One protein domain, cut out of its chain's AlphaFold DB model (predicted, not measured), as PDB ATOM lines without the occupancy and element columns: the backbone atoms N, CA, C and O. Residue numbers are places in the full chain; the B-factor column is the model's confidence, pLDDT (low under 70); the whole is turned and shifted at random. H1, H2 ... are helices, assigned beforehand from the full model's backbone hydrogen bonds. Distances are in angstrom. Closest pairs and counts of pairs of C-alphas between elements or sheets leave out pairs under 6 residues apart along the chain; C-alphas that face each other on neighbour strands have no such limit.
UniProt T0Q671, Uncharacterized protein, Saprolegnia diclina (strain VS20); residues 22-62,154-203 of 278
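Overview. This is residues 22 to 62 and 154 to 203 of the 278 residues of an uncharacterized protein of Saprolegnia diclina (strain VS20) (UniProt T0Q671). This is an elongated, loose model with helices at both ends and loops in the middle: H1 and H2 pack on each other at one end, with short H3 beside H1 on the inner side, and H4 makes the other end, away from the other helices. Between the ends run the unnamed stretch of residues 22 to 43 and the link from H3 to H4, tied by a short parallel pairing of residues 36 to 37 with 177 to 178. The printed part has 91 residues with four named helices, H1, H2, H3 and H4 in that order, and no named strand; its class is all helix. The radius of gyration of the C-alphas is 15.6 A, and the spans are 49 by 29 by 18 A.

Along the chain. Start at residue 22 and pass the 22 residues with no named element. Find C-alpha 44 at (587.080, 436.865, 407.754); from there H1, residues 44 to 61, runs 25.7 A. H2 is residues 154 to 164, 15.2 A, and H3 is residues 167 to 170. H4, residues 181 to 198, runs 25.4 A to C-alpha 198 at (600.816, 426.232, 382.660).

Arrangement. Look at residues 54 to 61 of H1, which alone touch H2; the closest C-alphas, of Ile 57 and Leu 160, are 6.2 A apart. The two helices run opposite ways at a steep tilt of 44 degrees. H3 is close to H1 but not clearly touching, with the C-alphas of Leu 54 and Ala 169 closest at 6.9 A. H4 is apart from H1, H2 and H3. Every O i to N i+4 pair is within hydrogen-bond range in H1 and H4, 5 of 7 in H2, and H3 is too short for such a pair.

Size, cuts and confidence. The C-alphas of Glu 154 and Ala 197, the two farthest apart, are 50.8 A apart. Residues 63 to 153 are not printed, and C-alphas 62 and 154 are 13.5 A apart across this cut. Residues 194 to 199, of which 194 to 198 belong to H4, stand free. The link from H2 to H3 is tight and that from H3 to H4 is short. The mean pLDDT of the printed part is 70.7; look for values under 70 at residues 22 to 34, 62, 181 and 183 to 203.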
ATOM      1  N   THR A  22     596.023 448.647 400.993       43.19
ATOM      2  CA  THR A  22     596.909 449.086 399.911       43.19
ATOM      3  C   THR A  22     596.848 448.062 398.786       43.19
ATOM      4  O   THR A  22     597.285 446.929 398.968       43.19
ATOM      5  N   ILE A  23     596.336 448.457 397.618       45.25
ATOM      6  CA  ILE A  23     596.512 447.676 396.387       45.25
ATOM      7  C   ILE A  23     597.968 447.847 395.959       45.25
ATOM      8  O   ILE A  23     598.438 448.976 395.812       45.25
ATOM      9  N   ARG A  24     598.691 446.747 395.757       46.81
ATOM     10  CA  ARG A  24     600.036 446.784 395.167       46.81
ATOM     11  C   ARG A  24     600.060 445.929 393.906       46.81
ATOM     12  O   ARG A  24     599.653 444.772 393.963       46.81
ATOM     13  N   THR A  25     600.563 446.464 392.802       39.97
ATOM     14  CA  THR A  25     600.997 445.697 391.624       39.97
ATOM     15  C   THR A  25     602.498 445.416 391.765       39.97
ATOM     16  O   THR A  25     603.211 446.171 392.429       39.97
ATOM     17  N   VAL A  26     602.981 444.273 391.266       37.62
ATOM     18  CA  VAL A  26     604.401 443.863 391.398       37.62
ATOM     19  C   VAL A  26     605.132 443.878 390.050       37.62
ATOM     20  O   VAL A  26     606.359 443.890 390.025       37.62
ATOM     21  N   ASP A  27     604.414 443.961 388.932       39.97
ATOM     22  CA  ASP A  27     604.993 444.072 387.594       39.97
ATOM     23  C   ASP A  27     603.904 444.631 386.666       39.97
ATOM     24  O   ASP A  27     602.803 444.083 386.668       39.97
ATOM     25  N   ASP A  28     604.214 445.643 385.843       39.91
ATOM     26  CA  ASP A  28     603.282 446.254 384.864       39.91
ATOM     27  C   ASP A  28     602.728 445.228 383.843       39.91
ATOM     28  O   ASP A  28     601.881 445.523 383.009       39.91
ATOM     29  N   ARG A  29     603.270 444.002 383.850       39.69
ATOM     30  CA  ARG A  29     602.859 442.870 383.006       39.69
ATOM     31  C   ARG A  29     601.714 442.041 383.585       39.69
ATOM     32  O   ARG A  29     601.151 441.244 382.848       39.69
ATOM     33  N   TYR A  30     601.417 442.192 384.875       49.47
ATOM     34  CA  TYR A  30     600.385 441.440 385.594       49.47
ATOM     35  C   TYR A  30     599.632 442.370 386.554       49.47
ATOM     36  O   TYR A  30     599.423 442.037 387.725       49.47
ATOM     37  N   ASP A  31     599.278 443.565 386.075       48.97
ATOM     38  CA  ASP A  31     598.543 444.567 386.856       48.97
ATOM     39  C   ASP A  31     597.190 444.037 387.375       48.97
ATOM     40  O   ASP A  31     596.684 444.502 388.400       48.97
ATOM     41  N   ASP A  32     596.672 442.982 386.751       50.62
ATOM     42  CA  ASP A  32     595.426 442.318 387.127       50.62
ATOM     43  C   ASP A  32     595.584 441.343 388.314       50.62
ATOM     44  O   ASP A  32     594.594 440.943 388.918       50.62
ATOM     45  N   LEU A  33     596.813 441.017 388.755       57.22
ATOM     46  CA  LEU A  33     597.065 440.272 390.007       57.22
ATOM     47  C   LEU A  33     596.979 441.197 391.237       57.22
ATOM     48  O   LEU A  33     597.893 441.268 392.076       57.22
ATOM     49  N   THR A  34     595.891 441.961 391.329       64.06
ATOM     50  CA  THR A  34     595.673 442.952 392.382       64.06
ATOM     51  C   THR A  34     594.859 442.397 393.544       64.06
ATOM     52  O   THR A  34     593.638 442.395 393.546       64.06
ATOM     53  N   PHE A  35     595.570 442.002 394.602       70.38
ATOM     54  CA  PHE A  35     594.969 441.595 395.873       70.38
ATOM     55  C   PHE A  35     594.649 442.797 396.759       70.38
ATOM     56  O   PHE A  35     595.431 443.756 396.837       70.38
ATOM     57  N   VAL A  36     593.548 442.701 397.503       76.62
ATOM     58  CA  VAL A  36     593.234 443.635 398.584       76.62
ATOM     59  C   VAL A  36     593.749 443.067 399.895       76.62
ATOM     60  O   VAL A  36     593.440 441.947 400.287       76.62
ATOM     61  N   ILE A  37     594.558 443.858 400.593       77.75
ATOM     62  CA  ILE A  37     595.082 443.469 401.898       77.75
ATOM     63  C   ILE A  37     594.074 443.900 402.961       77.75
ATOM     64  O   ILE A  37     593.718 445.080 403.030       77.75
ATOM     65  N   ALA A  38     593.609 442.946 403.767       76.81
ATOM     66  CA  ALA A  38     592.722 443.204 404.888       76.81
ATOM     67  C   ALA A  38     593.389 444.152 405.894       76.81
ATOM     68  O   ALA A  38     594.600 444.094 406.127       76.81
ATOM     69  N   ASP A  39     592.597 445.035 406.505       79.00
ATOM     70  CA  ASP A  39     593.126 445.934 407.526       79.00
ATOM     71  C   ASP A  39     593.590 445.118 408.745       79.00
ATOM     72  O   ASP A  39     593.017 444.082 409.094       79.00
ATOM     73  N   LYS A  40     594.649 445.585 409.416       76.56
ATOM     74  CA  LYS A  40     595.248 444.864 410.546       76.56
ATOM     75  C   LYS A  40     594.200 444.578 411.628       76.56
ATOM     76  O   LYS A  40     593.661 445.505 412.226       76.56
ATOM     77  N   GLY A  41     593.994 443.295 411.928       74.56
ATOM     78  CA  GLY A  41     593.047 442.836 412.946       74.56
ATOM     79  C   GLY A  41     591.630 442.563 412.436       74.56
ATOM     80  O   GLY A  41     590.795 442.170 413.245       74.56
ATOM     81  N   MET A  42     591.355 442.728 411.136       80.88
ATOM     82  CA  MET A  42     590.105 442.250 410.539       80.88
ATOM     83  C   MET A  42     590.070 440.723 410.504       80.88
ATOM     84  O   MET A  42     591.025 440.070 410.080       80.88
ATOM     85  N   THR A  43     588.943 440.157 410.916       82.06
ATOM     86  CA  THR A  43     588.624 438.741 410.735       82.06
ATOM     87  C   THR A  43     587.955 438.505 409.380       82.06
ATOM     88  O   THR A  43     587.492 439.442 408.725       82.06
ATOM     89  N   ARG A  44     587.840 437.239 408.959       80.75
ATOM     90  CA  ARG A  44     587.080 436.865 407.754       80.75
ATOM     91  C   ARG A  44     585.637 437.381 407.794       80.75
ATOM     92  O   ARG A  44     585.175 437.938 406.804       80.75
ATOM     93  N   ALA A  45     584.974 437.281 408.945       81.31
ATOM     94  CA  ALA A  45     583.612 437.780 409.127       81.31
ATOM     95  C   ALA A  45     583.517 439.305 408.930       81.31
ATOM     96  O   ALA A  45     582.549 439.793 408.351       81.31
ATOM     97  N   ASP A  46     584.538 440.063 409.348       84.00
ATOM     98  CA  ASP A  46     584.583 441.516 409.134       84.00
ATOM     99  C   ASP A  46     584.736 441.864 407.647       84.00
ATOM    100  O   ASP A  46     584.109 442.805 407.152       84.00
ATOM    101  N   CYS A  47     585.552 441.098 406.918       82.31
ATOM    102  CA  CYS A  47     585.718 441.246 405.474       82.31
ATOM    103  C   CYS A  47     584.410 440.927 404.733       82.31
ATOM    104  O   CYS A  47     583.959 441.727 403.914       82.31
ATOM    105  N   GLU A  48     583.749 439.820 405.077       85.88
ATOM    106  CA  GLU A  48     582.457 439.424 404.505       85.88
ATOM    107  C   GLU A  48     581.368 440.470 404.790       85.88
ATOM    108  O   GLU A  48     580.636 440.873 403.884       85.88
ATOM    109  N   ALA A  49     581.308 441.003 406.015       86.38
ATOM    110  CA  ALA A  49     580.393 442.087 406.367       86.38
ATOM    111  C   ALA A  49     580.673 443.367 405.561       86.38
ATOM    112  O   ALA A  49     579.741 444.067 405.148       86.38
ATOM    113  N   ARG A  50     581.947 443.674 405.290       87.62
ATOM    114  CA  ARG A  50     582.350 444.813 404.454       87.62
ATOM    115  C   ARG A  50     581.935 444.622 402.996       87.62
ATOM    116  O   ARG A  50     581.403 445.564 402.409       87.62
ATOM    117  N   LEU A  51     582.114 443.426 402.433       87.31
ATOM    118  CA  LEU A  51     581.653 443.097 401.080       87.31
ATOM    119  C   LEU A  51     580.126 443.150 400.974       87.31
ATOM    120  O   LEU A  51     579.597 443.785 400.062       87.31
ATOM    121  N   ALA A  52     579.411 442.594 401.955       88.25
ATOM    122  CA  ALA A  52     577.955 442.682 402.027       88.25
ATOM    123  C   ALA A  52     577.479 444.142 402.108       88.25
ATOM    124  O   ALA A  52     576.526 444.534 401.430       88.25
ATOM    125  N   ARG A  53     578.169 444.986 402.888       88.12
ATOM    126  CA  ARG A  53     577.889 446.426 402.937       88.12
ATOM    127  C   ARG A  53     578.130 447.087 401.583       88.12
ATOM    128  O   ARG A  53     577.281 447.852 401.143       88.12
ATOM    129  N   LEU A  54     579.232 446.785 400.898       87.44
ATOM    130  CA  LEU A  54     579.511 447.324 399.563       87.44
ATOM    131  C   LEU A  54     578.460 446.904 398.531       87.44
ATOM    132  O   LEU A  54     578.061 447.736 397.721       87.44
ATOM    133  N   ALA A  55     577.954 445.670 398.591       85.75
ATOM    134  CA  ALA A  55     576.846 445.228 397.745       85.75
ATOM    135  C   ALA A  55     575.581 446.075 397.978       85.75
ATOM    136  O   ALA A  55     574.976 446.560 397.023       85.75
ATOM    137  N   LYS A  56     575.241 446.355 399.243       86.81
ATOM    138  CA  LYS A  56     574.132 447.260 399.597       86.81
ATOM    139  C   LYS A  56     574.373 448.705 399.150       86.81
ATOM    140  O   LYS A  56     573.432 449.382 398.756       86.81
ATOM    141  N   ILE A  57     575.618 449.185 399.175       86.62
ATOM    142  CA  ILE A  57     575.986 450.513 398.654       86.62
ATOM    143  C   ILE A  57     575.813 450.564 397.130       86.62
ATOM    144  O   ILE A  57     575.233 451.522 396.617       86.62
ATOM    145  N   LYS A  58     576.276 449.534 396.407       84.75
ATOM    146  CA  LYS A  58     576.075 449.397 394.954       84.75
ATOM    147  C   LYS A  58     574.590 449.383 394.614       84.75
ATOM    148  O   LYS A  58     574.192 450.041 393.659       84.75
ATOM    149  N   GLN A  59     573.782 448.692 395.422       78.94
ATOM    150  CA  GLN A  59     572.332 448.762 395.320       78.94
ATOM    151  C   GLN A  59     571.870 450.204 395.530       78.94
ATOM    152  O   GLN A  59     571.319 450.760 394.605       78.94
ATOM    153  N   ALA A  60     572.187 450.853 396.653       79.12
ATOM    154  CA  ALA A  60     571.678 452.183 396.999       79.12
ATOM    155  C   ALA A  60     572.056 453.331 396.033       79.12
ATOM    156  O   ALA A  60     571.348 454.337 395.986       79.12
ATOM    157  N   VAL A  61     573.174 453.226 395.302       77.62
ATOM    158  CA  VAL A  61     573.722 454.323 394.470       77.62
ATOM    159  C   VAL A  61     573.877 453.952 392.988       77.62
ATOM    160  O   VAL A  61     574.265 454.796 392.180       77.62
ATOM    161  N   GLY A  62     573.599 452.705 392.605       67.38
ATOM    162  CA  GLY A  62     573.770 452.238 391.230       67.38
ATOM    163  C   GLY A  62     572.850 452.953 390.224       67.38
ATOM    164  O   GLY A  62     571.735 453.332 390.571       67.38
ATOM    165  N   GLU A 154     571.873 464.076 398.347       85.81
ATOM    166  CA  GLU A 154     573.113 464.093 397.552       85.81
ATOM    167  C   GLU A 154     574.379 463.969 398.416       85.81
ATOM    168  O   GLU A 154     575.334 463.309 398.016       85.81
ATOM    169  N   GLN A 155     574.390 464.525 399.632       88.38
ATOM    170  CA  GLN A 155     575.542 464.398 400.534       88.38
ATOM    171  C   GLN A 155     575.762 462.945 400.976       88.38
ATOM    172  O   GLN A 155     576.897 462.474 401.053       88.38
ATOM    173  N   GLU A 156     574.681 462.221 401.251       89.19
ATOM    174  CA  GLU A 156     574.698 460.798 401.576       89.19
ATOM    175  C   GLU A 156     575.149 459.978 400.373       89.19
ATOM    176  O   GLU A 156     576.023 459.128 400.523       89.19
ATOM    177  N   ARG A 157     574.652 460.289 399.170       85.25
ATOM    178  CA  ARG A 157     575.119 459.659 397.928       85.25
ATOM    179  C   ARG A 157     576.620 459.837 397.739       85.25
ATOM    180  O   ARG A 157     577.297 458.854 397.470       85.25
ATOM    181  N   VAL A 158     577.160 461.041 397.933       84.50
ATOM    182  CA  VAL A 158     578.610 461.298 397.833       84.50
ATOM    183  C   VAL A 158     579.399 460.440 398.827       84.50
ATOM    184  O   VAL A 158     580.373 459.799 398.437       84.50
ATOM    185  N   ARG A 159     578.960 460.352 400.092       85.88
ATOM    186  CA  ARG A 159     579.612 459.491 401.100       85.88
ATOM    187  C   ARG A 159     579.578 458.016 400.705       85.88
ATOM    188  O   ARG A 159     580.568 457.313 400.869       85.88
ATOM    189  N   LEU A 160     578.453 457.553 400.172       87.12
ATOM    190  CA  LEU A 160     578.286 456.179 399.711       87.12
ATOM    191  C   LEU A 160     579.153 455.883 398.473       87.12
ATOM    192  O   LEU A 160     579.808 454.845 398.440       87.12
ATOM    193  N   ARG A 161     579.242 456.803 397.498       84.81
ATOM    194  CA  ARG A 161     580.130 456.661 396.323       84.81
ATOM    195  C   ARG A 161     581.601 456.587 396.716       84.81
ATOM    196  O   ARG A 161     582.317 455.772 396.151       84.81
ATOM    197  N   ALA A 162     582.033 457.330 397.736       83.44
ATOM    198  CA  ALA A 162     583.413 457.256 398.222       83.44
ATOM    199  C   ALA A 162     583.813 455.832 398.671       83.44
ATOM    200  O   ALA A 162     584.969 455.435 398.543       83.44
ATOM    201  N   HIS A 163     582.862 455.018 399.149       82.31
ATOM    202  CA  HIS A 163     583.123 453.605 399.442       82.31
ATOM    203  C   HIS A 163     583.287 452.748 398.178       82.31
ATOM    204  O   HIS A 163     584.017 451.759 398.218       82.31
ATOM    205  N   LEU A 164     582.645 453.121 397.069       81.44
ATOM    206  CA  LEU A 164     582.773 452.456 395.766       81.44
ATOM    207  C   LEU A 164     584.061 452.837 395.023       81.44
ATOM    208  O   LEU A 164     584.466 452.139 394.103       81.44
ATOM    209  N   GLU A 165     584.721 453.914 395.433       79.81
ATOM    210  CA  GLU A 165     586.049 454.302 394.941       79.81
ATOM    211  C   GLU A 165     587.181 453.631 395.744       79.81
ATOM    212  O   GLU A 165     588.354 453.700 395.375       79.81
ATOM    213  N   SER A 166     586.843 452.952 396.847       80.25
ATOM    214  CA  SER A 166     587.796 452.202 397.664       80.25
ATOM    215  C   SER A 166     588.371 451.006 396.894       80.25
ATOM    216  O   SER A 166     587.640 450.364 396.140       80.25
ATOM    217  N   PRO A 167     589.623 450.593 397.174       76.88
ATOM    218  CA  PRO A 167     590.165 449.305 396.745       76.88
ATOM    219  C   PRO A 167     589.224 448.113 396.896       76.88
ATOM    220  O   PRO A 167     589.144 447.254 396.026       76.88
ATOM    221  N   TRP A 168     588.464 448.104 397.989       79.81
ATOM    222  CA  TRP A 168     587.505 447.057 398.306       79.81
ATOM    223  C   TRP A 168     586.347 446.952 397.311       79.81
ATOM    224  O   TRP A 168     585.690 445.922 397.255       79.81
ATOM    225  N   ALA A 169     586.081 447.986 396.514       77.44
ATOM    226  CA  ALA A 169     585.031 447.945 395.504       77.44
ATOM    227  C   ALA A 169     585.358 447.008 394.330       77.44
ATOM    228  O   ALA A 169     584.424 446.544 393.664       77.44
ATOM    229  N   LYS A 170     586.656 446.740 394.109       74.19
ATOM    230  CA  LYS A 170     587.177 445.801 393.108       74.19
ATOM    231  C   LYS A 170     587.167 444.344 393.579       74.19
ATOM    232  O   LYS A 170     587.337 443.461 392.755       74.19
ATOM    233  N   VAL A 171     586.958 444.102 394.875       75.75
ATOM    234  CA  VAL A 171     586.878 442.749 395.438       75.75
ATOM    235  C   VAL A 171     585.575 442.101 394.983       75.75
ATOM    236  O   VAL A 171     584.491 442.641 395.231       75.75
ATOM    237  N   THR A 172     585.688 440.959 394.313       72.44
ATOM    238  CA  THR A 172     584.543 440.195 393.806       72.44
ATOM    239  C   THR A 172     584.213 439.011 394.703       72.44
ATOM    240  O   THR A 172     583.032 438.724 394.912       72.44
ATOM    241  N   SER A 173     585.227 438.404 395.322       75.38
ATOM    242  CA  SER A 173     585.075 437.338 396.311       75.38
ATOM    243  C   SER A 173     586.032 437.520 397.493       75.38
ATOM    244  O   SER A 173     586.952 438.338 397.470       75.38
ATOM    245  N   MET A 174     585.826 436.745 398.562       78.25
ATOM    246  CA  MET A 174     586.774 436.704 399.684       78.25
ATOM    247  C   MET A 174     588.157 436.187 399.279       78.25
ATOM    248  O   MET A 174     589.124 436.408 400.007       78.25
ATOM    249  N   ASP A 175     588.261 435.563 398.114       70.38
ATOM    250  CA  ASP A 175     589.496 435.007 397.589       70.38
ATOM    251  C   ASP A 175     590.450 436.108 397.117       70.38
ATOM    252  O   ASP A 175     591.663 435.915 397.141       70.38
ATOM    253  N   ASP A 176     589.940 437.296 396.784       71.56
ATOM    254  CA  ASP A 176     590.758 438.462 396.421       71.56
ATOM    255  C   ASP A 176     591.366 439.163 397.657       71.56
ATOM    256  O   ASP A 176     592.148 440.117 397.529       71.56
ATOM    257  N   VAL A 177     590.993 438.722 398.867       76.81
ATOM    258  CA  VAL A 177     591.383 439.336 400.142       76.81
ATOM    259  C   VAL A 177     592.486 438.528 400.815       76.81
ATOM    260  O   VAL A 177     592.360 437.329 401.043       76.81
ATOM    261  N   VAL A 178     593.562 439.205 401.212       77.25
ATOM    262  CA  VAL A 178     594.701 438.585 401.903       77.25
ATOM    263  C   VAL A 178     594.947 439.263 403.249       77.25
ATOM    264  O   VAL A 178     594.853 440.482 403.354       77.25
ATOM    265  N   PHE A 179     595.277 438.500 404.293       73.62
ATOM    266  CA  PHE A 179     595.365 439.020 405.665       73.62
ATOM    267  C   PHE A 179     596.737 439.599 406.032       73.62
ATOM    268  O   PHE A 179     596.865 440.302 407.039       73.62
ATOM    269  N   SER A 180     597.767 439.362 405.217       74.81
ATOM    270  CA  SER A 180     599.095 439.947 405.410       74.81
ATOM    271  C   SER A 180     599.839 440.227 404.102       74.81
ATOM    272  O   SER A 180     599.611 439.596 403.069       74.81
ATOM    273  N   GLU A 181     600.794 441.163 404.156       69.88
ATOM    274  CA  GLU A 181     601.692 441.446 403.025       69.88
ATOM    275  C   GLU A 181     602.542 440.223 402.645       69.88
ATOM    276  O   GLU A 181     602.810 439.988 401.466       69.88
ATOM    277  N   GLU A 182     602.946 439.423 403.633       70.81
ATOM    278  CA  GLU A 182     603.744 438.216 403.415       70.81
ATOM    279  C   GLU A 182     602.949 437.124 402.701       70.81
ATOM    280  O   GLU A 182     603.469 436.483 401.788       70.81
ATOM    281  N   GLU A 183     601.691 436.912 403.088       69.69
ATOM    282  CA  GLU A 183     600.791 435.988 402.393       69.69
ATOM    283  C   GLU A 183     600.517 436.462 400.973       69.69
ATOM    284  O   GLU A 183     600.595 435.659 400.048       69.69
ATOM    285  N   ALA A 184     600.304 437.766 400.775       68.75
ATOM    286  CA  ALA A 184     600.077 438.315 399.444       68.75
ATOM    287  C   ALA A 184     601.303 438.092 398.548       68.75
ATOM    288  O   ALA A 184     601.162 437.726 397.385       68.75
ATOM    289  N   ALA A 185     602.518 438.261 399.080       65.56
ATOM    290  CA  ALA A 185     603.754 437.981 398.354       65.56
ATOM    291  C   ALA A 185     603.932 436.484 398.045       65.56
ATOM    292  O   ALA A 185     604.279 436.126 396.919       65.56
ATOM    293  N   LYS A 186     603.663 435.600 399.015       66.44
ATOM    294  CA  LYS A 186     603.730 434.139 398.821       66.44
ATOM    295  C   LYS A 186     602.727 433.671 397.771       66.44
ATOM    296  O   LYS A 186     603.096 432.907 396.885       66.44
ATOM    297  N   ARG A 187     601.491 434.161 397.843       68.56
ATOM    298  CA  ARG A 187     600.417 433.829 396.909       68.56
ATOM    299  C   ARG A 187     600.718 434.310 395.495       68.56
ATOM    300  O   ARG A 187     600.655 433.521 394.561       68.56
ATOM    301  N   ARG A 188     601.211 435.545 395.345       66.06
ATOM    302  CA  ARG A 188     601.733 436.049 394.061       66.06
ATOM    303  C   ARG A 188     602.795 435.131 393.466       66.06
ATOM    304  O   ARG A 188     602.711 434.805 392.291       66.06
ATOM    305  N   LEU A 189     603.780 434.701 394.257       65.50
ATOM    306  CA  LEU A 189     604.833 433.799 393.775       65.50
ATOM    307  C   LEU A 189     604.276 432.439 393.335       65.50
ATOM    308  O   LEU A 189     604.740 431.900 392.334       65.50
ATOM    309  N   ARG A 190     603.278 431.896 394.045       66.94
ATOM    310  CA  ARG A 190     602.616 430.645 393.648       66.94
ATOM    311  C   ARG A 190     601.838 430.797 392.349       66.94
ATOM    312  O   ARG A 190     602.017 429.964 391.470       66.94
ATOM    313  N   ILE A 191     601.037 431.853 392.205       65.75
ATOM    314  CA  ILE A 191     600.277 432.117 390.974       65.75
ATOM    315  C   ILE A 191     601.230 432.342 389.801       65.75
ATOM    316  O   ILE A 191     601.063 431.717 388.762       65.75
ATOM    317  N   LEU A 192     602.290 433.140 389.974       64.88
ATOM    318  CA  LEU A 192     603.315 433.323 388.941       64.88
ATOM    319  C   LEU A 192     603.961 431.993 388.544       64.88
ATOM    320  O   LEU A 192     604.065 431.699 387.359       64.88
ATOM    321  N   HIS A 193     604.326 431.152 389.513       64.12
ATOM    322  CA  HIS A 193     604.871 429.826 389.227       64.12
ATOM    323  C   HIS A 193     603.854 428.917 388.514       64.12
ATOM    324  O   HIS A 193     604.232 428.153 387.628       64.12
ATOM    325  N   LYS A 194     602.563 428.992 388.864       63.34
ATOM    326  CA  LYS A 194     601.488 428.259 388.178       63.34
ATOM    327  C   LYS A 194     601.307 428.742 386.742       63.34
ATOM    328  O   LYS A 194     601.249 427.907 385.850       63.34
ATOM    329  N   LEU A 195     601.288 430.051 386.503       60.41
ATOM    330  CA  LEU A 195     601.222 430.643 385.163       60.41
ATOM    331  C   LEU A 195     602.456 430.262 384.326       60.41
ATOM    332  O   LEU A 195     602.329 429.867 383.169       60.41
ATOM    333  N   GLU A 196     603.653 430.284 384.920       58.19
ATOM    334  CA  GLU A 196     604.886 429.809 384.281       58.19
ATOM    335  C   GLU A 196     604.829 428.307 383.947       58.19
ATOM    336  O   GLU A 196     605.243 427.907 382.857       58.19
ATOM    337  N   ALA A 197     604.289 427.478 384.844       60.03
ATOM    338  CA  ALA A 197     604.150 426.034 384.649       60.03
ATOM    339  C   ALA A 197     603.049 425.655 383.639       60.03
ATOM    340  O   ALA A 197     603.241 424.715 382.867       60.03
ATOM    341  N   LYS A 198     601.925 426.387 383.621       59.06
ATOM    342  CA  LYS A 198     600.816 426.232 382.660       59.06
ATOM    343  C   LYS A 198     601.162 426.797 381.273       59.06
ATOM    344  O   LYS A 198     600.481 426.497 380.299       59.06
ATOM    345  N   GLY A 199     602.244 427.571 381.152       51.97
ATOM    346  CA  GLY A 199     602.665 428.197 379.897       51.97
ATOM    347  C   GLY A 199     601.988 429.541 379.612       51.97
ATOM    348  O   GLY A 199     602.332 430.185 378.619       51.97
ATOM    349  N   THR A 200     601.114 430.012 380.507       48.66
ATOM    350  CA  THR A 200     600.477 431.338 380.528       48.66
ATOM    351  C   THR A 200     601.452 432.431 380.959       48.66
ATOM    352  O   THR A 200     601.233 433.226 381.867       48.66
ATOM    353  N   THR A 201     602.595 432.501 380.296       46.81
ATOM    354  CA  THR A 201     603.385 433.725 380.335       46.81
ATOM    355  C   THR A 201     602.894 434.562 379.171       46.81
ATOM    356  O   THR A 201     603.009 434.128 378.024       46.81
ATOM    357  N   SER A 202     602.361 435.759 379.423       42.56
ATOM    358  CA  SER A 202     602.249 436.789 378.393       42.56
ATOM    359  C   SER A 202     603.679 437.122 377.934       42.56
ATOM    360  O   SER A 202     604.344 438.028 378.432       42.56
ATOM    361  N   ARG A 203     604.192 436.277 377.038       37.38
ATOM    362  CA  ARG A 203     605.540 436.239 376.470       37.38
ATOM    363  C   ARG A 203     606.679 436.227 377.497       37.38
ATOM    364  O   ARG A 203     607.168 437.258 377.957       37.38
TER     365      ARG A 203